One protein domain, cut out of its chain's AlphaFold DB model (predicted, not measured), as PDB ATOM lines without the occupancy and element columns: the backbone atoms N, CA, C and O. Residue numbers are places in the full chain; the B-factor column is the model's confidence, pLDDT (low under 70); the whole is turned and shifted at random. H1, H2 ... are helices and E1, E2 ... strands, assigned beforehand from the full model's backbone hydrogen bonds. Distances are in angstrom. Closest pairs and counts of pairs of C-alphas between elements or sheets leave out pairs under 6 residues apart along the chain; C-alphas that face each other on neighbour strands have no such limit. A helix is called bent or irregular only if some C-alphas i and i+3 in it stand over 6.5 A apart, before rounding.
ATOM      1  N   SER A 308      -3.320  -2.447   3.966       71.81
ATOM      2  CA  SER A 308      -4.519  -1.929   4.622       71.81
ATOM      3  C   SER A 308      -4.958  -2.732   5.853       71.81
ATOM      4  O   SER A 308      -4.797  -3.952   5.971       71.81
ATOM      5  N   THR A 309      -5.549  -2.013   6.806       69.50
ATOM      6  CA  THR A 309      -6.201  -2.579   7.994       69.50
ATOM      7  C   THR A 309      -7.590  -3.135   7.684       69.50
ATOM      8  O   THR A 309      -8.175  -3.829   8.516       69.50
ATOM      9  N   ASN A 310      -8.139  -2.806   6.513       74.12
ATOM     10  CA  ASN A 310      -9.438  -3.263   6.050       74.12
ATOM     11  C   ASN A 310      -9.293  -4.586   5.279       74.12
ATOM     12  O   ASN A 310      -8.324  -4.816   4.562       74.12
ATOM     13  N   ARG A 311     -10.295  -5.458   5.421       80.31
ATOM     14  CA  ARG A 311     -10.439  -6.683   4.621       80.31
ATOM     15  C   ARG A 311     -10.568  -6.388   3.124       80.31
ATOM     16  O   ARG A 311     -10.117  -7.185   2.310       80.31
ATOM     17  N   ASN A 312     -11.184  -5.252   2.781       84.81
ATOM     18  CA  ASN A 312     -11.111  -4.693   1.443       84.81
ATOM     19  C   ASN A 312      -9.874  -3.802   1.373       84.81
ATOM     20  O   ASN A 312      -9.864  -2.721   1.957       84.81
ATOM     21  N   PHE A 313      -8.833  -4.292   0.708       84.75
ATOM     22  CA  PHE A 313      -7.590  -3.550   0.510       84.75
ATOM     23  C   PHE A 313      -7.619  -2.699  -0.768       84.75
ATOM     24  O   PHE A 313      -6.683  -1.938  -1.017       84.75
ATOM     25  N   LEU A 314      -8.655  -2.877  -1.596       87.88
ATOM     26  CA  LEU A 314      -8.786  -2.163  -2.854       87.88
ATOM     27  C   LEU A 314      -9.045  -0.678  -2.615       87.88
ATOM     28  O   LEU A 314      -9.598  -0.304  -1.581       87.88
ATOM     29  N   HIS A 315      -8.678   0.140  -3.599       87.56
ATOM     30  CA  HIS A 315      -9.100   1.537  -3.665       87.56
ATOM     31  C   HIS A 315     -10.631   1.658  -3.564       87.56
ATOM     32  O   HIS A 315     -11.351   0.767  -4.024       87.56
ATOM     33  N   ASP A 316     -11.136   2.757  -3.001       83.12
ATOM     34  CA  ASP A 316     -12.575   2.931  -2.759       83.12
ATOM     35  C   ASP A 316     -13.397   2.871  -4.067       83.12
ATOM     36  O   ASP A 316     -14.436   2.206  -4.114       83.12
ATOM     37  N   ASP A 317     -12.869   3.425  -5.163       83.62
ATOM     38  CA  ASP A 317     -13.516   3.410  -6.490       83.62
ATOM     39  C   ASP A 317     -13.354   2.084  -7.256       83.62
ATOM     40  O   ASP A 317     -13.959   1.884  -8.311       83.62
ATOM     41  N   ALA A 318     -12.547   1.140  -6.754       88.75
ATOM     42  CA  ALA A 318     -12.193  -0.079  -7.486       88.75
ATOM     43  C   ALA A 318     -13.419  -0.885  -7.929       88.75
ATOM     44  O   ALA A 318     -13.437  -1.463  -9.013       88.75
ATOM     45  N   ARG A 319     -14.465  -0.915  -7.094       85.19
ATOM     46  CA  ARG A 319     -15.704  -1.632  -7.407       85.19
ATOM     47  C   ARG A 319     -16.418  -1.027  -8.617       85.19
ATOM     48  O   ARG A 319     -16.941  -1.783  -9.432       85.19
ATOM     49  N   GLN A 320     -16.453   0.300  -8.718       83.75
ATOM     50  CA  GLN A 320     -17.064   0.992  -9.849       83.75
ATOM     51  C   GLN A 320     -16.235   0.764 -11.115       83.75
ATOM     52  O   GLN A 320     -16.776   0.288 -12.107       83.75
ATOM     53  N   VAL A 321     -14.915   0.953 -11.038       86.94
ATOM     54  CA  VAL A 321     -13.987   0.702 -12.156       86.94
ATOM     55  C   VAL A 321     -14.098  -0.733 -12.683       86.94
ATOM     56  O   VAL A 321     -14.108  -0.966 -13.889       86.94
ATOM     57  N   PHE A 322     -14.221  -1.722 -11.797       91.19
ATOM     58  CA  PHE A 322     -14.431  -3.114 -12.195       91.19
ATOM     59  C   PHE A 322     -15.787  -3.350 -12.860       91.19
ATOM     60  O   PHE A 322     -15.843  -4.061 -13.864       91.19
ATOM     61  N   ALA A 323     -16.860  -2.746 -12.351       84.94
ATOM     62  CA  ALA A 323     -18.175  -2.843 -12.974       84.94
ATOM     63  C   ALA A 323     -18.206  -2.199 -14.365       84.94
ATOM     64  O   ALA A 323     -18.705  -2.814 -15.304       84.94
ATOM     65  N   GLU A 324     -17.623  -1.010 -14.513       82.69
ATOM     66  CA  GLU A 324     -17.503  -0.306 -15.794       82.69
ATOM     67  C   GLU A 324     -16.650  -1.087 -16.794       82.69
ATOM     68  O   GLU A 324     -17.012  -1.199 -17.966       82.69
ATOM     69  N   LEU A 325     -15.546  -1.682 -16.336       88.75
ATOM     70  CA  LEU A 325     -14.713  -2.558 -17.150       88.75
ATOM     71  C   LEU A 325     -15.477  -3.800 -17.619       88.75
ATOM     72  O   LEU A 325     -15.443  -4.116 -18.804       88.75
ATOM     73  N   ASP A 326     -16.147  -4.513 -16.716       88.50
ATOM     74  CA  ASP A 326     -16.874  -5.736 -17.072       88.50
ATOM     75  C   ASP A 326     -18.031  -5.439 -18.020       88.50
ATOM     76  O   ASP A 326     -18.234  -6.175 -18.986       88.50
ATOM     77  N   PHE A 327     -18.743  -4.336 -17.789       84.00
ATOM     78  CA  PHE A 327     -19.795  -3.876 -18.684       84.00
ATOM     79  C   PHE A 327     -19.214  -3.531 -20.059       84.00
ATOM     80  O   PHE A 327     -19.705  -4.012 -21.077       84.00
ATOM     81  N   PHE A 328     -18.096  -2.798 -20.100       80.62
ATOM     82  CA  PHE A 328     -17.367  -2.510 -21.335       80.62
ATOM     83  C   PHE A 328     -16.989  -3.785 -22.099       80.62
ATOM     84  O   PHE A 328     -17.180  -3.855 -23.311       80.62
ATOM     85  N   LEU A 329     -16.495  -4.819 -21.421       86.06
ATOM     86  CA  LEU A 329     -16.177  -6.093 -22.065       86.06
ATOM     87  C   LEU A 329     -17.433  -6.815 -22.563       86.06
ATOM     88  O   LEU A 329     -17.425  -7.289 -23.695       86.06
ATOM     89  N   ALA A 330     -18.499  -6.867 -21.761       82.75
ATOM     90  CA  ALA A 330     -19.763  -7.516 -22.111       82.75
ATOM     91  C   ALA A 330     -20.403  -6.922 -23.374       82.75
ATOM     92  O   ALA A 330     -20.949  -7.653 -24.193       82.75
ATOM     93  N   LEU A 331     -20.267  -5.610 -23.569       74.44
ATOM     94  CA  LEU A 331     -20.740  -4.918 -24.770       74.44
ATOM     95  C   LEU A 331     -19.929  -5.253 -26.022       74.44
ATOM     96  O   LEU A 331     -20.454  -5.247 -27.132       74.44
ATOM     97  N   ASN A 332     -18.628  -5.487 -25.861       73.88
ATOM     98  CA  ASN A 332     -17.715  -5.647 -26.989       73.88
ATOM     99  C   ASN A 332     -17.410  -7.123 -27.312       73.88
ATOM    100  O   ASN A 332     -16.866  -7.415 -28.382       73.88
ATOM    101  N   LEU A 333     -17.756  -8.042 -26.405       79.44
ATOM    102  CA  LEU A 333     -17.551  -9.483 -26.509       79.44
ATOM    103  C   LEU A 333     -18.845 -10.210 -26.134       79.44
ATOM    104  O   LEU A 333     -19.195 -10.280 -24.961       79.44
ATOM    105  N   GLU A 334     -19.507 -10.839 -27.107       69.25
ATOM    106  CA  GLU A 334     -20.754 -11.594 -26.874       69.25
ATOM    107  C   GLU A 334     -20.603 -12.660 -25.774       69.25
ATOM    108  O   GLU A 334     -21.514 -12.901 -24.986       69.25
ATOM    109  N   SER A 335     -19.416 -13.267 -25.661       72.31
ATOM    110  CA  SER A 335     -19.103 -14.255 -24.621       72.31
ATOM    111  C   SER A 335     -19.047 -13.678 -23.204       72.31
ATOM    112  O   SER A 335     -18.987 -14.448 -22.244       72.31
ATOM    113  N   HIS A 336     -19.028 -12.350 -23.057       74.50
ATOM    114  CA  HIS A 336     -18.862 -11.647 -21.786       74.50
ATOM    115  C   HIS A 336     -20.161 -11.097 -21.187       74.50
ATOM    116  O   HIS A 336     -20.117 -10.543 -20.092       74.50
ATOM    117  N   GLY A 337     -21.309 -11.306 -21.837       79.81
ATOM    118  CA  GLY A 337     -22.612 -11.097 -21.206       79.81
ATOM    119  C   GLY A 337     -22.859 -12.042 -20.020       79.81
ATOM    120  O   GLY A 337     -22.131 -13.017 -19.803       79.81
ATOM    121  N   GLY A 338     -23.915 -11.762 -19.259       88.00
ATOM    122  CA  GLY A 338     -24.329 -12.555 -18.106       88.00
ATOM    123  C   GLY A 338     -23.749 -12.071 -16.779       88.00
ATOM    124  O   GLY A 338     -23.303 -10.932 -16.635       88.00
ATOM    125  N   LEU A 339     -23.799 -12.952 -15.778       90.69
ATOM    126  CA  LEU A 339     -23.329 -12.654 -14.434       90.69
ATOM    127  C   LEU A 339     -21.892 -13.129 -14.272       90.69
ATOM    128  O   LEU A 339     -21.605 -14.327 -14.321       90.69
ATOM    129  N   ARG A 340     -20.986 -12.183 -14.068       90.62
ATOM    130  CA  ARG A 340     -19.558 -12.455 -13.937       90.62
ATOM    131  C   ARG A 340     -19.045 -11.949 -12.605       90.62
ATOM    132  O   ARG A 340     -19.676 -11.148 -11.930       90.62
ATOM    133  N   GLY A 341     -17.885 -12.412 -12.199       90.88
ATOM    134  CA  GLY A 341     -17.173 -11.776 -11.111       90.88
ATOM    135  C   GLY A 341     -15.738 -12.210 -11.068       90.88
ATOM    136  O   GLY A 341     -15.298 -13.068 -11.830       90.88
ATOM    137  N   ARG A 342     -15.003 -11.588 -10.160       94.00
ATOM    138  CA  ARG A 342     -13.575 -11.833 -10.010       94.00
ATOM    139  C   ARG A 342     -13.234 -12.124  -8.564       94.00
ATOM    140  O   ARG A 342     -13.662 -11.406  -7.657       94.00
ATOM    141  N   VAL A 343     -12.433 -13.162  -8.353       95.44
ATOM    142  CA  VAL A 343     -11.796 -13.435  -7.066       95.44
ATOM    143  C   VAL A 343     -10.334 -13.019  -7.160       95.44
ATOM    144  O   VAL A 343      -9.554 -13.595  -7.916       95.44
ATOM    145  N   ILE A 344      -9.965 -12.010  -6.376       95.19
ATOM    146  CA  ILE A 344      -8.605 -11.488  -6.279       95.19
ATOM    147  C   ILE A 344      -7.893 -12.239  -5.160       95.19
ATOM    148  O   ILE A 344      -8.203 -12.076  -3.977       95.19
ATOM    149  N   SER A 345      -6.943 -13.084  -5.533       92.88
ATOM    150  CA  SER A 345      -6.159 -13.916  -4.624       92.88
ATOM    151  C   SER A 345      -4.698 -13.482  -4.624       92.88
ATOM    152  O   SER A 345      -4.188 -12.933  -5.598       92.88
ATOM    153  N   ALA A 346      -3.996 -13.779  -3.537       87.31
ATOM    154  CA  ALA A 346      -2.541 -13.746  -3.494       87.31
ATOM    155  C   ALA A 346      -2.025 -15.182  -3.345       87.31
ATOM    156  O   ALA A 346      -2.461 -15.923  -2.463       87.31
ATOM    157  N   GLY A 347      -1.129 -15.597  -4.243       81.75
ATOM    158  CA  GLY A 347      -0.624 -16.968  -4.278       81.75
ATOM    159  C   GLY A 347      -1.745 -18.012  -4.383       81.75
ATOM    160  O   GLY A 347      -2.684 -17.870  -5.166       81.75
ATOM    161  N   SER A 348      -1.645 -19.076  -3.583       81.69
ATOM    162  CA  SER A 348      -2.603 -20.190  -3.555       81.69
ATOM    163  C   SER A 348      -3.680 -20.043  -2.473       81.69
ATOM    164  O   SER A 348      -4.173 -21.052  -1.967       81.69
ATOM    165  N   ALA A 349      -4.004 -18.812  -2.061       82.94
ATOM    166  CA  ALA A 349      -5.026 -18.558  -1.045       82.94
ATOM    167  C   ALA A 349      -6.429 -19.006  -1.489       82.94
ATOM    168  O   ALA A 349      -7.232 -19.424  -0.656       82.94
ATOM    169  N   PHE A 350      -6.693 -18.971  -2.796       89.12
ATOM    170  CA  PHE A 350      -7.898 -19.496  -3.424       89.12
ATOM    171  C   PHE A 350      -7.577 -20.682  -4.334       89.12
ATOM    172  O   PHE A 350      -6.548 -20.704  -5.012       89.12
ATOM    173  N   GLN A 351      -8.463 -21.678  -4.359       83.19
ATOM    174  CA  GLN A 351      -8.259 -22.920  -5.114       83.19
ATOM    175  C   GLN A 351      -9.021 -22.964  -6.448       83.19
ATOM    176  O   GLN A 351      -8.864 -23.930  -7.189       83.19
ATOM    177  N   GLY A 352      -9.787 -21.919  -6.788       85.62
ATOM    178  CA  GLY A 352     -10.505 -21.822  -8.067       85.62
ATOM    179  C   GLY A 352     -11.941 -22.357  -8.046       85.62
ATOM    180  O   GLY A 352     -12.517 -22.638  -9.094       85.62
ATOM    181  N   THR A 353     -12.540 -22.546  -6.871       90.38
ATOM    182  CA  THR A 353     -13.961 -22.901  -6.743       90.38
ATOM    183  C   THR A 353     -14.587 -22.001  -5.700       90.38
ATOM    184  O   THR A 353     -14.112 -21.987  -4.571       90.38
ATOM    185  N   LEU A 354     -15.604 -21.247  -6.108       92.50
ATOM    186  CA  LEU A 354     -16.328 -20.291  -5.282       92.50
ATOM    187  C   LEU A 354     -17.689 -20.874  -4.906       92.50
ATOM    188  O   LEU A 354     -18.389 -21.363  -5.783       92.50
ATOM    189  N   GLU A 355     -18.104 -20.797  -3.646       91.69
ATOM    190  CA  GLU A 355     -19.483 -21.145  -3.272       91.69
ATOM    191  C   GLU A 355     -20.403 -19.919  -3.403       91.69
ATOM    192  O   GLU A 355     -20.183 -18.890  -2.753       91.69
ATOM    193  N   VAL A 356     -21.431 -20.028  -4.249       91.56
ATOM    194  CA  VAL A 356     -22.418 -18.976  -4.516       91.56
ATOM    195  C   VAL A 356     -23.812 -19.514  -4.233       91.56
ATOM    196  O   VAL A 356     -24.258 -20.473  -4.855       91.56
ATOM    197  N   SER A 357     -24.511 -18.894  -3.283       89.88
ATOM    198  CA  SER A 357     -25.853 -19.296  -2.847       89.88
ATOM    199  C   SER A 357     -25.958 -20.791  -2.492       89.88
ATOM    200  O   SER A 357     -27.005 -21.405  -2.693       89.88
ATOM    201  N   GLY A 358     -24.879 -21.372  -1.952       86.12
ATOM    202  CA  GLY A 358     -24.784 -22.792  -1.590       86.12
ATOM    203  C   GLY A 358     -24.348 -23.737  -2.716       86.12
ATOM    204  O   GLY A 358     -24.170 -24.925  -2.457       86.12
ATOM    205  N   GLU A 359     -24.142 -23.232  -3.935       89.19
ATOM    206  CA  GLU A 359     -23.728 -24.024  -5.097       89.19
ATOM    207  C   GLU A 359     -22.278 -23.708  -5.511       89.19
ATOM    208  O   GLU A 359     -21.859 -22.546  -5.487       89.19
ATOM    209  N   PRO A 360     -21.476 -24.714  -5.903       90.31
ATOM    210  CA  PRO A 360     -20.107 -24.494  -6.345       90.31
ATOM    211  C   PRO A 360     -20.062 -23.908  -7.764       90.31
ATOM    212  O   PRO A 360     -20.600 -24.475  -8.713       90.31
ATOM    213  N   ALA A 361     -19.323 -22.817  -7.922       90.44
ATOM    214  CA  ALA A 361     -18.997 -22.182  -9.188       90.44
ATOM    215  C   ALA A 361     -17.497 -22.327  -9.475       90.44
ATOM    216  O   ALA A 361     -16.646 -21.854  -8.716       90.44
ATOM    217  N   ALA A 362     -17.160 -22.999 -10.576       87.12
ATOM    218  CA  ALA A 362     -15.779 -23.108 -11.026       87.12
ATOM    219  C   ALA A 362     -15.323 -21.781 -11.643       87.12
ATOM    220  O   ALA A 362     -16.042 -21.180 -12.442       87.12
ATOM    221  N   SER A 363     -14.119 -21.342 -11.292       87.31
ATOM    222  CA  SER A 363     -13.482 -20.236 -11.994       87.31
ATOM    223  C   SER A 363     -12.894 -20.692 -13.327       87.31
ATOM    224  O   SER A 363     -12.498 -21.849 -13.493       87.31
ATOM    225  N   GLU A 364     -12.725 -19.745 -14.237       88.69
ATOM    226  CA  GLU A 364     -11.867 -19.884 -15.404       88.69
ATOM    227  C   GLU A 364     -10.390 -20.071 -15.000       88.69
ATOM    228  O   GLU A 364     -10.016 -20.081 -13.819       88.69
ATOM    229  N   VAL A 365      -9.530 -20.252 -16.007       87.00
ATOM    230  CA  VAL A 365      -8.085 -20.363 -15.801       87.00
ATOM    231  C   VAL A 365      -7.578 -19.071 -15.151       87.00
ATOM    232  O   VAL A 365      -7.774 -17.996 -15.717       87.00
ATOM    233  N   PRO A 366      -6.916 -19.154 -13.985       90.44
ATOM    234  CA  PRO A 366      -6.469 -17.963 -13.288       90.44
ATOM    235  C   PRO A 366      -5.385 -17.217 -14.060       90.44
ATOM    236  O   PRO A 366      -4.495 -17.832 -14.655       90.44
ATOM    237  N   ARG A 367      -5.425 -15.893 -13.951       91.69
ATOM    238  CA  ARG A 367      -4.484 -14.957 -14.567       91.69
ATOM    239  C   ARG A 367      -3.582 -14.342 -13.510       91.69
ATOM    240  O   ARG A 367      -4.039 -14.051 -12.406       91.69
ATOM    241  N   ASP A 368      -2.318 -14.126 -13.851       91.06
ATOM    242  CA  ASP A 368      -1.347 -13.513 -12.949       91.06
ATOM    243  C   ASP A 368      -1.097 -12.053 -13.337       91.06
ATOM    244  O   ASP A 368      -0.687 -11.755 -14.458       91.06
ATOM    245  N   ILE A 369      -1.286 -11.147 -12.380       89.19
ATOM    246  CA  ILE A 369      -0.944  -9.729 -12.501       89.19
ATOM    247  C   ILE A 369       0.260  -9.460 -11.607       89.19
ATOM    248  O   ILE A 369       0.176  -9.537 -10.379       89.19
ATOM    249  N   LEU A 370       1.402  -9.161 -12.228       83.69
ATOM    250  CA  LEU A 370       2.642  -8.871 -11.512       83.69
ATOM    251  C   LEU A 370       2.467  -7.658 -10.597       83.69
ATOM    252  O   LEU A 370       1.991  -6.604 -11.019       83.69
ATOM    253  N   SER A 371       2.897  -7.816  -9.349       81.31
ATOM    254  CA  SER A 371       2.951  -6.731  -8.379       81.31
ATOM    255  C   SER A 371       4.340  -6.098  -8.383       81.31
ATOM    256  O   SER A 371       5.341  -6.756  -8.663       81.31
ATOM    257  N   SER A 372       4.420  -4.811  -8.045       73.94
ATOM    258  CA  SER A 372       5.697  -4.104  -7.870       73.94
ATOM    259  C   SER A 372       6.492  -4.598  -6.654       73.94
ATOM    260  O   SER A 372       7.699  -4.373  -6.567       73.94
ATOM    261  N   ARG A 373       5.815  -5.274  -5.720       75.62
ATOM    262  CA  ARG A 373       6.359  -5.843  -4.480       75.62
ATOM    263  C   ARG A 373       5.704  -7.182  -4.166       75.62
ATOM    264  O   ARG A 373       4.526  -7.368  -4.476       75.62
ATOM    265  N   ASP A 374       6.435  -8.074  -3.501       85.88
ATOM    266  CA  ASP A 374       5.868  -9.332  -3.015       85.88
ATOM    267  C   ASP A 374       4.710  -9.030  -2.044       85.88
ATOM    268  O   ASP A 374       4.853  -8.290  -1.065       85.88
ATOM    269  N   ILE A 375       3.550  -9.608  -2.336       85.75
ATOM    270  CA  ILE A 375       2.305  -9.447  -1.593       85.75
ATOM    271  C   ILE A 375       2.282 -10.481  -0.477       85.75
ATOM    272  O   ILE A 375       2.367 -11.684  -0.738       85.75
ATOM    273  N   ASP A 376       2.115 -10.033   0.761       86.94
ATOM    274  CA  ASP A 376       1.881 -10.943   1.869       86.94
ATOM    275  C   ASP A 376       0.443 -11.474   1.848       86.94
ATOM    276  O   ASP A 376      -0.529 -10.758   1.581       86.94
ATOM    277  N   TRP A 377       0.291 -12.749   2.169       89.19
ATOM    278  CA  TRP A 377      -1.011 -13.349   2.411       89.19
ATOM    279  C   TRP A 377      -0.896 -14.386   3.508       89.19
ATOM    280  O   TRP A 377       0.125 -15.058   3.671       89.19
ATOM    281  N   TRP A 378      -1.942 -14.460   4.314       88.31
ATOM    282  CA  TRP A 378      -1.905 -15.179   5.561       88.31
ATOM    283  C   TRP A 378      -2.954 -16.274   5.575       88.31
ATOM    284  O   TRP A 378      -4.084 -16.097   5.114       88.31
ATOM    285  N   THR A 379      -2.590 -17.404   6.173       88.75
ATOM    286  CA  THR A 379      -3.510 -18.512   6.421       88.75
ATOM    287  C   THR A 379      -3.758 -18.695   7.908       88.75
ATOM    288  O   THR A 379      -2.984 -18.255   8.762       88.75
ATOM    289  N   ARG A 380      -4.893 -19.324   8.210       84.38
ATOM    290  CA  ARG A 380      -5.310 -19.695   9.561       84.38
ATOM    291  C   ARG A 380      -5.696 -21.171   9.581       84.38
ATOM    292  O   ARG A 380      -6.271 -21.654   8.606       84.38
ATOM    293  N   PRO A 381      -5.435 -21.895  10.680       79.88
ATOM    294  CA  PRO A 381      -5.737 -23.320  10.773       79.88
ATOM    295  C   PRO A 381      -7.243 -23.623  10.841       79.88
ATOM    296  O   PRO A 381      -7.650 -24.741  10.543       79.88
ATOM    297  N   ALA A 382      -8.066 -22.656  11.258       77.06
ATOM    298  CA  ALA A 382      -9.525 -22.755  11.283       77.06
ATOM    299  C   ALA A 382     -10.164 -21.357  11.237       77.06
ATOM    300  O   ALA A 382      -9.520 -20.370  11.587       77.06
ATOM    301  N   ALA A 383     -11.441 -21.271  10.848       72.69
ATOM    302  CA  ALA A 383     -12.150 -20.000  10.658       72.69
ATOM    303  C   ALA A 383     -12.266 -19.126  11.925       72.69
ATOM    304  O   ALA A 383     -12.395 -17.917  11.808       72.69
ATOM    305  N   ASN A 384     -12.197 -19.721  13.116       72.56
ATOM    306  CA  ASN A 384     -12.273 -19.044  14.418       72.56
ATOM    307  C   ASN A 384     -10.898 -18.872  15.099       72.56
ATOM    308  O   ASN A 384     -10.798 -18.831  16.333       72.56
ATOM    309  N   LYS A 385      -9.820 -18.930  14.312       76.00
ATOM    310  CA  LYS A 385      -8.435 -18.794  14.768       76.00
ATOM    311  C   LYS A 385      -7.777 -17.598  14.076       76.00
ATOM    312  O   LYS A 385      -8.148 -17.281  12.943       76.00
ATOM    313  N   PRO A 386      -6.795 -16.952  14.735       74.44
ATOM    314  CA  PRO A 386      -6.040 -15.874  14.114       74.44
ATOM    315  C   PRO A 386      -5.251 -16.393  12.910       74.44
ATOM    316  O   PRO A 386      -4.909 -17.575  12.833       74.44
ATOM    317  N   TYR A 387      -4.948 -15.484  11.990       81.75
ATOM    318  CA  TYR A 387      -4.006 -15.728  10.908       81.75
ATOM    319  C   TYR A 387      -2.594 -15.826  11.481       81.75
ATOM    320  O   TYR A 387      -2.105 -14.871  12.073       81.75
ATOM    321  N   ASP A 388      -1.946 -16.982  11.344       83.56
ATOM    322  CA  ASP A 388      -0.682 -17.291  12.026       83.56
ATOM    323  C   ASP A 388       0.426 -17.778  11.086       83.56
ATOM    324  O   ASP A 388       1.545 -18.032  11.529       83.56
ATOM    325  N   ARG A 389       0.152 -17.881   9.785       89.00
ATOM    326  CA  ARG A 389       1.114 -18.312   8.765       89.00
ATOM    327  C   ARG A 389       1.198 -17.277   7.663       89.00
ATOM    328  O   ARG A 389       0.183 -17.009   7.032       89.00
ATOM    329  N   VAL A 390       2.390 -16.738   7.429       89.31
ATOM    330  CA  VAL A 390       2.650 -15.712   6.410       89.31
ATOM    331  C   VAL A 390       3.335 -16.344   5.215       89.31
ATOM    332  O   VAL A 390       4.335 -17.054   5.363       89.31
ATOM    333  N   HIS A 391       2.808 -16.027   4.046       91.88
ATOM    334  CA  HIS A 391       3.334 -16.384   2.744       91.88
ATOM    335  C   HIS A 391       3.535 -15.119   1.907       91.88
ATOM    336  O   HIS A 391       2.965 -14.072   2.218       91.88
ATOM    337  N   PHE A 392       4.303 -15.232   0.827       90.06
ATOM    338  CA  PHE A 392       4.553 -14.146  -0.116       90.06
ATOM    339  C   PHE A 392       4.295 -14.595  -1.552       90.06
ATOM    340  O   PHE A 392       4.646 -15.710  -1.941       90.06
ATOM    341  N   ALA A 393       3.688 -13.721  -2.352       89.62
ATOM    342  CA  ALA A 393       3.455 -13.952  -3.771       89.62
ATOM    343  C   ALA A 393       3.958 -12.757  -4.601       89.62
ATOM    344  O   ALA A 393       3.637 -11.622  -4.257       89.62
ATOM    345  N   PRO A 394       4.696 -12.982  -5.702       88.75
ATOM    346  CA  PRO A 394       5.176 -11.897  -6.565       88.75
ATOM    347  C   PRO A 394       4.065 -11.294  -7.445       88.75
ATOM    348  O   PRO A 394       4.250 -10.255  -8.078       88.75
ATOM    349  N   SER A 395       2.909 -11.956  -7.517       90.50
ATOM    350  CA  SER A 395       1.770 -11.568  -8.341       90.50
ATOM    351  C   SER A 395       0.449 -11.743  -7.600       90.50
ATOM    352  O   SER A 395       0.296 -12.596  -6.716       90.50
ATOM    353  N   TRP A 396      -0.517 -10.931  -8.009       92.06
ATOM    354  CA  TRP A 396      -1.929 -11.180  -7.774       92.06
ATOM    355  C   TRP A 396      -2.408 -12.256  -8.731       92.06
ATOM    356  O   TRP A 396      -2.026 -12.259  -9.899       92.06
ATOM    357  N   ARG A 397      -3.270 -13.139  -8.244       93.75
ATOM    358  CA  ARG A 397      -3.903 -14.172  -9.048       93.75
ATOM    359  C   ARG A 397      -5.393 -13.890  -9.135       93.75
ATOM    360  O   ARG A 397      -6.084 -13.916  -8.116       93.75
ATOM    361  N   ILE A 398      -5.868 -13.590 -10.335       94.50
ATOM    362  CA  ILE A 398      -7.256 -13.236 -10.614       94.50
ATOM    363  C   ILE A 398      -7.968 -14.456 -11.175       94.50
ATOM    364  O   ILE A 398      -7.493 -15.087 -12.119       94.50
ATOM    365  N   TYR A 399      -9.098 -14.794 -10.570       94.75
ATOM    366  CA  TYR A 399      -9.956 -15.887 -10.998       94.75
ATOM    367  C   TYR A 399     -11.264 -15.290 -11.497       94.75
ATOM    368  O   TYR A 399     -12.051 -14.782 -10.696       94.75
ATOM    369  N   ASP A 400     -11.481 -15.347 -12.805       92.81
ATOM    370  CA  ASP A 400     -12.744 -14.939 -13.409       92.81
ATOM    371  C   ASP A 400     -13.780 -16.050 -13.164       92.81
ATOM    372  O   ASP A 400     -13.505 -17.229 -13.379       92.81
ATOM    373  N   VAL A 401     -14.958 -15.699 -12.658       92.31
ATOM    374  CA  VAL A 401     -16.054 -16.626 -12.355       92.31
ATOM    375  C   VAL A 401     -17.250 -16.225 -13.199       92.31
ATOM    376  O   VAL A 401     -17.710 -15.088 -13.126       92.31
ATOM    377  N   VAL A 402     -17.767 -17.164 -13.985       90.56
ATOM    378  CA  VAL A 402     -18.974 -16.970 -14.791       90.56
ATOM    379  C   VAL A 402     -20.101 -17.771 -14.159       90.56
ATOM    380  O   VAL A 402     -19.965 -18.972 -13.924       90.56
ATOM    381  N   LEU A 403     -21.207 -17.098 -13.865       90.56
ATOM    382  CA  LEU A 403     -22.363 -17.671 -13.196       90.56
ATOM    383  C   LEU A 403     -23.549 -17.719 -14.151       90.56
ATOM    384  O   LEU A 403     -23.802 -16.788 -14.914       90.56
ATOM    385  N   GLN A 404     -24.308 -18.807 -14.065       85.88
ATOM    386  CA  GLN A 404     -25.638 -18.863 -14.654       85.88
ATOM    387  C   GLN A 404     -26.626 -18.281 -13.647       85.88
ATOM    388  O   GLN A 404     -26.686 -18.733 -12.504       85.88
ATOM    389  N   ALA A 405     -27.366 -17.264 -14.073       87.00
ATOM    390  CA  ALA A 405     -28.378 -16.598 -13.274       87.00
ATOM    391  C   ALA A 405     -29.546 -16.196 -14.175       87.00
ATOM    392  O   ALA A 405     -29.343 -15.868 -15.344       87.00
ATOM    393  N   GLU A 406     -30.750 -16.205 -13.620       87.00
ATOM    394  CA  GLU A 406     -31.916 -15.598 -14.259       87.00
ATOM    395  C   GLU A 406     -31.935 -14.081 -13.997       87.00
ATOM    396  O   GLU A 406     -31.394 -13.632 -12.977       87.00
ATOM    397  N   PRO A 407     -32.551 -13.265 -14.874       83.25
ATOM    398  CA  PRO A 407     -32.743 -11.842 -14.609       83.25
ATOM    399  C   PRO A 407     -33.427 -11.608 -13.254       83.25
ATOM    400  O   PRO A 407     -34.342 -12.338 -12.874       83.25
ATOM    401  N   ASP A 408     -32.950 -10.605 -12.518       82.31
ATOM    402  CA  ASP A 408     -33.388 -10.226 -11.167       82.31
ATOM    403  C   ASP A 408     -33.151 -11.287 -10.074       82.31
ATOM    404  O   ASP A 408     -33.559 -11.110  -8.921       82.31
ATOM    405  N   GLN A 409     -32.457 -12.388 -10.389       87.75
ATOM    406  CA  GLN A 409     -32.049 -13.362  -9.385       87.75
ATOM    407  C   GLN A 409     -30.950 -12.774  -8.494       87.75
ATOM    408  O   GLN A 409     -29.847 -12.473  -8.952       87.75
ATOM    409  N   VAL A 410     -31.239 -12.670  -7.195       91.00
ATOM    410  CA  VAL A 410     -30.261 -12.261  -6.181       91.00
ATOM    411  C   VAL A 410     -29.407 -13.461  -5.774       91.00
ATOM    412  O   VAL A 410     -29.923 -14.500  -5.356       91.00
ATOM    413  N   LEU A 411     -28.094 -13.302  -5.888       92.12
ATOM    414  CA  LEU A 411     -27.077 -14.285  -5.542       92.12
ATOM    415  C   LEU A 411     -26.083 -13.696  -4.537       92.12
ATOM    416  O   LEU A 411     -25.912 -12.482  -4.448       92.12
ATOM    417  N   GLN A 412     -25.423 -14.565  -3.773       92.31
ATOM    418  CA  GLN A 412     -24.480 -14.157  -2.736       92.31
ATOM    419  C   GLN A 412     -23.300 -15.127  -2.673       92.31
ATOM    420  O   GLN A 412     -23.489 -16.340  -2.713       92.31
ATOM    421  N   VAL A 413     -22.079 -14.612  -2.499       91.38
ATOM    422  CA  VAL A 413     -20.932 -15.454  -2.122       91.38
ATOM    423  C   VAL A 413     -21.153 -15.972  -0.698       91.38
ATOM    424  O   VAL A 413     -21.222 -15.175   0.240       91.38
ATOM    425  N   THR A 414     -21.268 -17.290  -0.534       86.31
ATOM    426  CA  THR A 414     -21.445 -17.947   0.774       86.31
ATOM    427  C   THR A 414     -20.136 -18.487   1.345       86.31
ATOM    428  O   THR A 414     -20.040 -18.731   2.550       86.31
ATOM    429  N   GLU A 415     -19.100 -18.618   0.511       82.38
ATOM    430  CA  GLU A 415     -17.762 -19.006   0.952       82.38
ATOM    431  C   GLU A 415     -17.176 -17.980   1.947       82.38
ATOM    432  O   GLU A 415     -17.280 -16.770   1.718       82.38
ATOM    433  N   PRO A 416     -16.514 -18.412   3.044       81.00
ATOM    434  CA  PRO A 416     -15.971 -17.518   4.070       81.00
ATOM    435  C   PRO A 416     -14.663 -16.831   3.633       81.00
ATOM    436  O   PRO A 416     -13.626 -16.937   4.303       81.00
ATOM    437  N   LEU A 417     -14.711 -16.111   2.513       87.06
ATOM    438  CA  LEU A 417     -13.623 -15.272   2.028       87.06
ATOM    439  C   LEU A 417     -13.426 -14.045   2.938       87.06
ATOM    440  O   LEU A 417     -14.388 -13.548   3.529       87.06
ATOM    441  N   PRO A 418     -12.189 -13.520   3.057       86.94
ATOM    442  CA  PRO A 418     -11.902 -12.299   3.808       86.94
ATOM    443  C   PRO A 418     -12.836 -11.131   3.479       86.94
ATOM    444  O   PRO A 418     -13.287 -10.445   4.399       86.94
ATOM    445  N   TRP A 419     -13.150 -10.918   2.199       90.00
ATOM    446  CA  TRP A 419     -14.104  -9.905   1.759       90.00
ATOM    447  C   TRP A 419     -14.785 -10.291   0.441       90.00
ATOM    448  O   TRP A 419     -14.192 -10.964  -0.398       90.00
ATOM    449  N   HIS A 420     -16.018  -9.824   0.251       90.75
ATOM    450  CA  HIS A 420     -16.759  -9.854  -1.010       90.75
ATOM    451  C   HIS A 420     -17.767  -8.695  -1.051       90.75
ATOM    452  O   HIS A 420     -18.114  -8.130  -0.010       90.75
ATOM    453  N   SER A 421     -18.252  -8.350  -2.247       83.38
ATOM    454  CA  SER A 421     -19.125  -7.193  -2.506       83.38
ATOM    455  C   SER A 421     -20.558  -7.297  -1.955       83.38
ATOM    456  O   SER A 421     -21.328  -6.352  -2.116       83.38
ATOM    457  N   GLY A 422     -20.906  -8.392  -1.271       85.88
ATOM    458  CA  GLY A 422     -22.260  -8.670  -0.776       85.88
ATOM    459  C   GLY A 422     -23.127  -9.395  -1.805       85.88
ATOM    460  O   GLY A 422     -22.609 -10.240  -2.535       85.88
ATOM    461  N   ASP A 423     -24.421  -9.076  -1.814       90.25
ATOM    462  CA  ASP A 423     -25.402  -9.603  -2.765       90.25
ATOM    463  C   ASP A 423     -25.210  -8.961  -4.147       90.25
ATOM    464  O   ASP A 423     -24.858  -7.783  -4.261       90.25
ATOM    465  N   PHE A 424     -25.448  -9.732  -5.201       91.44
ATOM    466  CA  PHE A 424     -25.333  -9.305  -6.594       91.44
ATOM    467  C   PHE A 424     -26.405  -9.987  -7.445       91.44
ATOM    468  O   PHE A 424     -26.962 -11.011  -7.057       91.44
ATOM    469  N   GLN A 425     -26.718  -9.408  -8.600       92.31
ATOM    470  CA  GLN A 425     -27.820  -9.868  -9.440       92.31
ATOM    471  C   GLN A 425     -27.541  -9.609 -10.917       92.31
ATOM    472  O   GLN A 425     -26.753  -8.727 -11.263       92.31
ATOM    473  N   LEU A 426     -28.204 -10.385 -11.771       90.19
ATOM    474  CA  LEU A 426     -28.231 -10.165 -13.210       90.19
ATOM    475  C   LEU A 426     -29.337  -9.161 -13.540       90.19
ATOM    476  O   LEU A 426     -30.497  -9.404 -13.219       90.19
ATOM    477  N   LEU A 427     -28.991  -8.047 -14.178       89.25
ATOM    478  CA  LEU A 427     -29.940  -7.018 -14.597       89.25
ATOM    479  C   LEU A 427     -29.937  -6.886 -16.113       89.25
ATOM    480  O   LEU A 427     -28.915  -7.091 -16.759       89.25
ATOM    481  N   ASN A 428     -31.079  -6.510 -16.673       89.19
ATOM    482  CA  ASN A 428     -31.183  -6.204 -18.091       89.19
ATOM    483  C   ASN A 428     -30.859  -4.730 -18.313       89.19
ATOM    484  O   ASN A 428     -31.543  -3.862 -17.769       89.19
ATOM    485  N   PHE A 429     -29.836  -4.458 -19.115       81.44
ATOM    486  CA  PHE A 429     -29.428  -3.111 -19.495       81.44
ATOM    487  C   PHE A 429     -29.798  -2.823 -20.948       81.44
ATOM    488  O   PHE A 429     -29.674  -3.695 -21.803       81.44
ATOM    489  N   ASP A 430     -30.239  -1.597 -21.213       75.81
ATOM    490  CA  ASP A 430     -30.433  -1.062 -22.555       75.81
ATOM    491  C   ASP A 430     -29.069  -0.650 -23.123       75.81
ATOM    492  O   ASP A 430     -28.385   0.254 -22.630       75.81
ATOM    493  N   THR A 431     -28.648  -1.337 -24.179       68.19
ATOM    494  CA  THR A 431     -27.370  -1.116 -24.849       68.19
ATOM    495  C   THR A 431     -27.352   0.180 -25.656       68.19
ATOM    496  O   THR A 431     -26.354   0.476 -26.283       68.19
ATOM    497  N   ARG A 432     -28.361   1.044 -25.648       60.41
ATOM    498  CA  ARG A 432     -28.264   2.351 -26.333       60.41
ATOM    499  C   ARG A 432     -27.871   3.473 -25.394       60.41
ATOM    500  O   ARG A 432     -27.258   4.445 -25.825       60.41
ATOM    501  N   ASN A 433     -28.238   3.351 -24.123       62.66
ATOM    502  CA  ASN A 433     -28.012   4.385 -23.118       62.66
ATOM    503  C   ASN A 433     -27.253   3.892 -21.875       62.66
ATOM    504  O   ASN A 433     -26.785   4.723 -21.108       62.66
ATOM    505  N   GLY A 434     -27.091   2.578 -21.689       62.38
ATOM    506  CA  GLY A 434     -26.426   1.992 -20.522       62.38
ATOM    507  C   GLY A 434     -27.286   1.988 -19.257       62.38
ATOM    508  O   GLY A 434     -26.778   1.678 -18.181       62.38
ATOM    509  N   GLU A 435     -28.570   2.321 -19.372       77.44
ATOM    510  CA  GLU A 435     -29.525   2.303 -18.266       77.44
ATOM    511  C   GLU A 435     -30.215   0.939 -18.156       77.44
ATOM    512  O   GLU A 435     -30.027   0.054 -18.990       77.44
ATOM    513  N   LEU A 436     -31.032   0.742 -17.119       80.69
ATOM    514  CA  LEU A 436     -31.856  -0.461 -17.015       80.69
ATOM    515  C   LEU A 436     -32.881  -0.502 -18.151       80.69
ATOM    516  O   LEU A 436     -33.589   0.476 -18.397       80.69
ATOM    517  N   ALA A 437     -32.978  -1.656 -18.805       83.19
ATOM    518  CA  ALA A 437     -33.934  -1.884 -19.872       83.19
ATOM    519  C   ALA A 437     -35.364  -1.683 -19.362       83.19
ATOM    520  O   ALA A 437     -35.743  -2.125 -18.272       83.19
ATOM    521  N   THR A 438     -36.170  -1.015 -20.179       86.75
ATOM    522  CA  THR A 438     -37.592  -0.797 -19.909       86.75
ATOM    523  C   THR A 438     -38.436  -1.722 -20.781       86.75
ATOM    524  O   THR A 438     -37.921  -2.405 -21.662       86.75
ATOM    525  N   ALA A 439     -39.754  -1.730 -20.571       84.50
ATOM    526  CA  ALA A 439     -40.667  -2.494 -21.425       84.50
ATOM    527  C   ALA A 439     -40.651  -2.041 -22.901       84.50
ATOM    528  O   ALA A 439     -41.068  -2.809 -23.765       84.50
ATOM    529  N   ASP A 440     -40.174  -0.821 -23.176       84.69
ATOM    530  CA  ASP A 440     -40.092  -0.237 -24.518       84.69
ATOM    531  C   ASP A 440     -38.711  -0.435 -25.174       84.69
ATOM    532  O   ASP A 440     -38.510  -0.046 -26.326       84.69
ATOM    533  N   THR A 441     -37.740  -1.017 -24.460       77.31
ATOM    534  CA  THR A 441     -36.412  -1.309 -25.014       77.31
ATOM    535  C   THR A 441     -36.522  -2.473 -26.015       77.31
ATOM    536  O   THR A 441     -37.026  -3.538 -25.646       77.31
ATOM    537  N   PRO A 442     -36.076  -2.308 -27.278       75.38
ATOM    538  CA  PRO A 442     -36.052  -3.394 -28.254       75.38
ATOM    539  C   PRO A 442     -35.236  -4.580 -27.742       75.38
ATOM    540  O   PRO A 442     -34.176  -4.396 -27.157       75.38
ATOM    541  N   GLN A 443     -35.706  -5.805 -27.981       78.88
ATOM    542  CA  GLN A 443     -35.072  -7.013 -27.436       78.88
ATOM    543  C   GLN A 443     -33.619  -7.197 -27.908       78.88
ATOM    544  O   GLN A 443     -32.807  -7.755 -27.176       78.88
ATOM    545  N   GLU A 444     -33.305  -6.740 -29.121       71.62
ATOM    546  CA  GLU A 444     -31.946  -6.712 -29.679       71.62
ATOM    547  C   GLU A 444     -30.995  -5.767 -28.931       71.62
ATOM    548  O   GLU A 444     -29.793  -6.002 -28.932       71.62
ATOM    549  N   ASP A 445     -31.535  -4.773 -28.226       71.88
ATOM    550  CA  ASP A 445     -30.776  -3.788 -27.455       71.88
ATOM    551  C   ASP A 445     -30.716  -4.145 -25.956       71.88
ATOM    552  O   ASP A 445     -30.392  -3.300 -25.125       71.88
ATOM    553  N   ILE A 446     -31.065  -5.376 -25.561       81.31
ATOM    554  CA  ILE A 446     -31.033  -5.806 -24.154       81.31
ATOM    555  C   ILE A 446     -29.802  -6.669 -23.882       81.31
ATOM    556  O   ILE A 446     -29.684  -7.786 -24.387       81.31
ATOM    557  N   LEU A 447     -28.932  -6.192 -22.987       83.06
ATOM    558  CA  LEU A 447     -27.795  -6.942 -22.461       83.06
ATOM    559  C   LEU A 447     -28.055  -7.370 -21.006       83.06
ATOM    560  O   LEU A 447     -28.044  -6.520 -20.110       83.06
ATOM    561  N   PRO A 448     -28.244  -8.673 -20.728       87.94
ATOM    562  CA  PRO A 448     -28.232  -9.175 -19.362       87.94
ATOM    563  C   PRO A 448     -26.806  -9.102 -18.801       87.94
ATOM    564  O   PRO A 448     -25.885  -9.723 -19.340       87.94
ATOM    565  N   PHE A 449     -26.615  -8.361 -17.712       88.81
ATOM    566  CA  PHE A 449     -25.308  -8.119 -17.113       88.81
ATOM    567  C   PHE A 449     -25.358  -8.002 -15.586       88.81
ATOM    568  O   PHE A 449     -26.284  -7.441 -15.000       88.81
ATOM    569  N   GLY A 450     -24.324  -8.519 -14.930       89.38
ATOM    570  CA  GLY A 450     -24.041  -8.255 -13.527       89.38
ATOM    571  C   GLY A 450     -22.587  -8.572 -13.199       89.38
ATOM    572  O   GLY A 450     -21.962  -9.407 -13.857       89.38
ATOM    573  N   THR A 451     -22.056  -7.928 -12.160       92.06
ATOM    574  CA  THR A 451     -20.684  -8.162 -11.692       92.06
ATOM    575  C   THR A 451     -20.601  -8.323 -10.172       92.06
ATOM    576  O   THR A 451     -21.416  -7.766  -9.430       92.06
ATOM    577  N   PHE A 452     -19.592  -9.047  -9.690       92.81
ATOM    578  CA  PHE A 452     -19.198  -9.059  -8.284       92.81
ATOM    579  C   PHE A 452     -17.674  -9.101  -8.126       92.81
ATOM    580  O   PHE A 452     -16.924  -9.496  -9.019       92.81
ATOM    581  N   THR A 453     -17.192  -8.706  -6.950       94.25
ATOM    582  CA  THR A 453     -15.773  -8.814  -6.596       94.25
ATOM    583  C   THR A 453     -15.634  -9.498  -5.250       94.25
ATOM    584  O   THR A 453     -16.351  -9.185  -4.297       94.25
ATOM    585  N   ALA A 454     -14.686 -10.422  -5.161       94.06
ATOM    586  CA  ALA A 454     -14.298 -11.069  -3.923       94.06
ATOM    587  C   ALA A 454     -12.779 -11.044  -3.750       94.06
ATOM    588  O   ALA A 454     -12.019 -11.012  -4.714       94.06
ATOM    589  N   ILE A 455     -12.333 -11.049  -2.499       93.31
ATOM    590  CA  ILE A 455     -10.924 -11.002  -2.124       93.31
ATOM    591  C   ILE A 455     -10.618 -12.236  -1.293       93.31
ATOM    592  O   ILE A 455     -11.053 -12.371  -0.148       93.31
ATOM    593  N   ALA A 456      -9.797 -13.108  -1.864       91.19
ATOM    594  CA  ALA A 456      -9.232 -14.273  -1.208       91.19
ATOM    595  C   ALA A 456      -7.824 -13.963  -0.684       91.19
ATOM    596  O   ALA A 456      -6.871 -14.702  -0.904       91.19
ATOM    597  N   ARG A 457      -7.675 -12.834   0.009       87.12
ATOM    598  CA  ARG A 457      -6.435 -12.446   0.680       87.12
ATOM    599  C   ARG A 457      -6.756 -11.885   2.053       87.12
ATOM    600  O   ARG A 457      -7.353 -10.823   2.175       87.12
ATOM    601  N   ALA A 458      -6.288 -12.566   3.090       80.75
ATOM    602  CA  ALA A 458      -6.066 -11.931   4.377       80.75
ATOM    603  C   ALA A 458      -4.593 -11.540   4.427       80.75
ATOM    604  O   ALA A 458      -3.741 -12.400   4.607       80.75
ATOM    605  N   GLY A 459      -4.275 -10.272   4.209       76.69
ATOM    606  CA  GLY A 459      -2.897  -9.788   4.262       76.69
ATOM    607  C   GLY A 459      -2.828  -8.397   4.858       76.69
ATOM    608  O   GLY A 459      -3.855  -7.838   5.249       76.69
ATOM    609  N   GLY A 460      -1.616  -7.869   4.968       73.12
ATOM    610  CA  GLY A 460      -1.384  -6.571   5.566       73.12
ATOM    611  C   GLY A 460      -1.759  -6.531   7.045       73.12
ATOM    612  O   GLY A 460      -1.764  -7.535   7.768       73.12
ATOM    613  N   SER A 461      -2.117  -5.334   7.491       68.56
ATOM    614  CA  SER A 461      -2.462  -5.082   8.886       68.56
ATOM    615  C   SER A 461      -3.779  -5.744   9.292       68.56
ATOM    616  O   SER A 461      -3.962  -6.079  10.463       68.56
ATOM    617  N   TYR A 462      -4.679  -5.993   8.333       76.56
ATOM    618  CA  TYR A 462      -5.918  -6.728   8.569       76.56
ATOM    619  C   TYR A 462      -5.660  -8.124   9.153       76.56
ATOM    620  O   TYR A 462      -6.162  -8.433  10.235       76.56
ATOM    621  N   ALA A 463      -4.847  -8.954   8.488       76.75
ATOM    622  CA  ALA A 463      -4.591 -10.330   8.932       76.75
ATOM    623  C   ALA A 463      -3.968 -10.373  10.331       76.75
ATOM    624  O   ALA A 463      -4.357 -11.180  11.177       76.75
ATOM    625  N   MET A 464      -3.051  -9.445  10.597       70.00
ATOM    626  CA  MET A 464      -2.388  -9.343  11.885       70.00
ATOM    627  C   MET A 464      -3.306  -8.845  13.010       70.00
ATOM    628  O   MET A 464      -3.045  -9.122  14.180       70.00
ATOM    629  N   MET A 465      -4.387  -8.128  12.713       65.50
ATOM    630  CA  MET A 465      -5.297  -7.606  13.741       65.50
ATOM    631  C   MET A 465      -6.602  -8.403  13.878       65.50
ATOM    632  O   MET A 465      -7.232  -8.350  14.939       65.50
ATOM    633  N   TYR A 466      -6.982  -9.179  12.859       63.38
ATOM    634  CA  TYR A 466      -8.231  -9.940  12.803       63.38
ATOM    635  C   TYR A 466      -8.361 -10.980  13.933       63.38
ATOM    636  O   TYR A 466      -7.414 -11.695  14.261       63.38
ATOM    637  N   GLU A 467      -9.558 -11.055  14.538       55.28
ATOM    638  CA  GLU A 467      -9.890 -11.930  15.681       55.28
ATOM    639  C   GLU A 467      -8.857 -11.894  16.820       55.28
ATOM    640  O   GLU A 467      -8.548 -12.912  17.437       55.28
ATOM    641  N   ALA A 468      -8.342 -10.686  17.088       48.91
ATOM    642  CA  ALA A 468      -7.492 -10.285  18.205       48.91
ATOM    643  C   ALA A 468      -6.936 -11.452  19.049       48.91
ATOM    644  O   ALA A 468      -7.514 -11.853  20.059       48.91
TER     645      ALA A 468
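AT A GLANCE: This is residues 308 to 468 of the 671 residues of an uncharacterized protein of Puniceibacterium sediminis (UniProt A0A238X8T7). One long, curled sheet of five strands, bent like part of a barrel, has helix H1 packed slantwise over its strand E9; at one end of the long axis the hairpin of E4 and E5 bends sharply, and the short helix H2 covers E4 there. Two small hairpins, E2 with E3 and E6 with E7, lie next to the sheet, and the long link of residues 431 to 445 reaches the opposite end of the long axis. The printed part has 161 residues with two named helices and nine named strands, in the order H1 E1 E2 E3 E4 E5 E6 E7 E8 E9 H2; the class is mixed, helices and strands. The five-stranded sheet is mixed and runs E4, E5, E1, E9, E8, with E1 and E9 parallel and its other neighbours antiparallel. The whole is compact, with a radius of gyration of the C-alphas of 17.2 A, yet elongated, spanning 56 by 33 by 27 A.

IN THESE COORDINATES: Start at Ser 308 and go on to C-alpha 318 at (-12.193, -0.079, -7.486), where H1 begins; it runs 21.0 A to residue 332. Next find E1, residues 338 to 346, 26.3 A long, then E2, residues 353 to 356, and E3, residues 359 to 362. E4 begins at C-alpha 367, at (-4.484, -14.957, -14.567), and ends at residue 379, bending by 115 degrees at residue 372. E5, residues 389 to 403, is 32.2 A long and bends by 91 degrees at residue 392. Then come E6, residues 410 to 412, E7, residues 423 to 425, and E8, residues 427 to 430; E7 runs on into E8 across a break of 1 residue, at 46 degrees. E9, residues 446 to 456, is 32.8 A long. H2, residues 460 to 465, ends at C-alpha 465, at (-5.297, -7.606, 13.741).

HOW THE PARTS SIT: Begin with inner strands E1 and E9, parallel at 17 degrees, where N 340 and O 450 are 3.0 A apart, within hydrogen-bond range. On the other side of E1 look for E5, antiparallel at 173 degrees, with N 343 and O 399 at 2.9 A. Edge strand E4 forms a hairpin with E5, with N 369 and O 396 at 2.8 A. Beyond its bend at residue 372, E4 has its closest C-alpha to E1: those of Ala 346 and Trp 377 are 6.1 A apart. Pairing along E9 is staggered: its residues 446 to 449 pair with edge strand E8, with N 429 and O 447 at 2.9 A, and 449 to 456 with E1. H1 on one face of this sheet makes two layers, a helix layer over a strand layer. It lies over E9 at a height over the sheet of 7.7 A, slantwise to the strands at 38 degrees to E9 on the local plane; the C-alphas of Ala 323 and Thr 451 are their closest, at 6.0 A. H2 is on the sheet over E4, along the strands, with Trp 378 and Ala 463 having the closest C-alphas, 6.5 A apart. The hairpin E2 and E3 has N 354 and O 361 at 2.9 A; the closest C-alphas of E3 and E5 are those of Ala 362 and Val 401, 6.6 A. In the hairpin E6 and E7, N 411 and O 424 are 2.8 A apart, and the closest C-alphas of E7 and E9, those of Gln 425 and Gly 450, are 5.8 A apart. H1 and H2 are apart. In H1 every O i to N i+4 pair is within hydrogen-bond range; in H2, 1 of 2 is.

THE WHOLE: The two C-alphas farthest apart, those of Asp 388 and Asp 440, are 56.4 A from each other. The printed part has no cut, and E8 to E9 is its one long link, of 15 residues. The mean pLDDT of the printed part is 84.0; look for values under 70 at residues 309, 334, 431 to 434, 461 and 465 to 468.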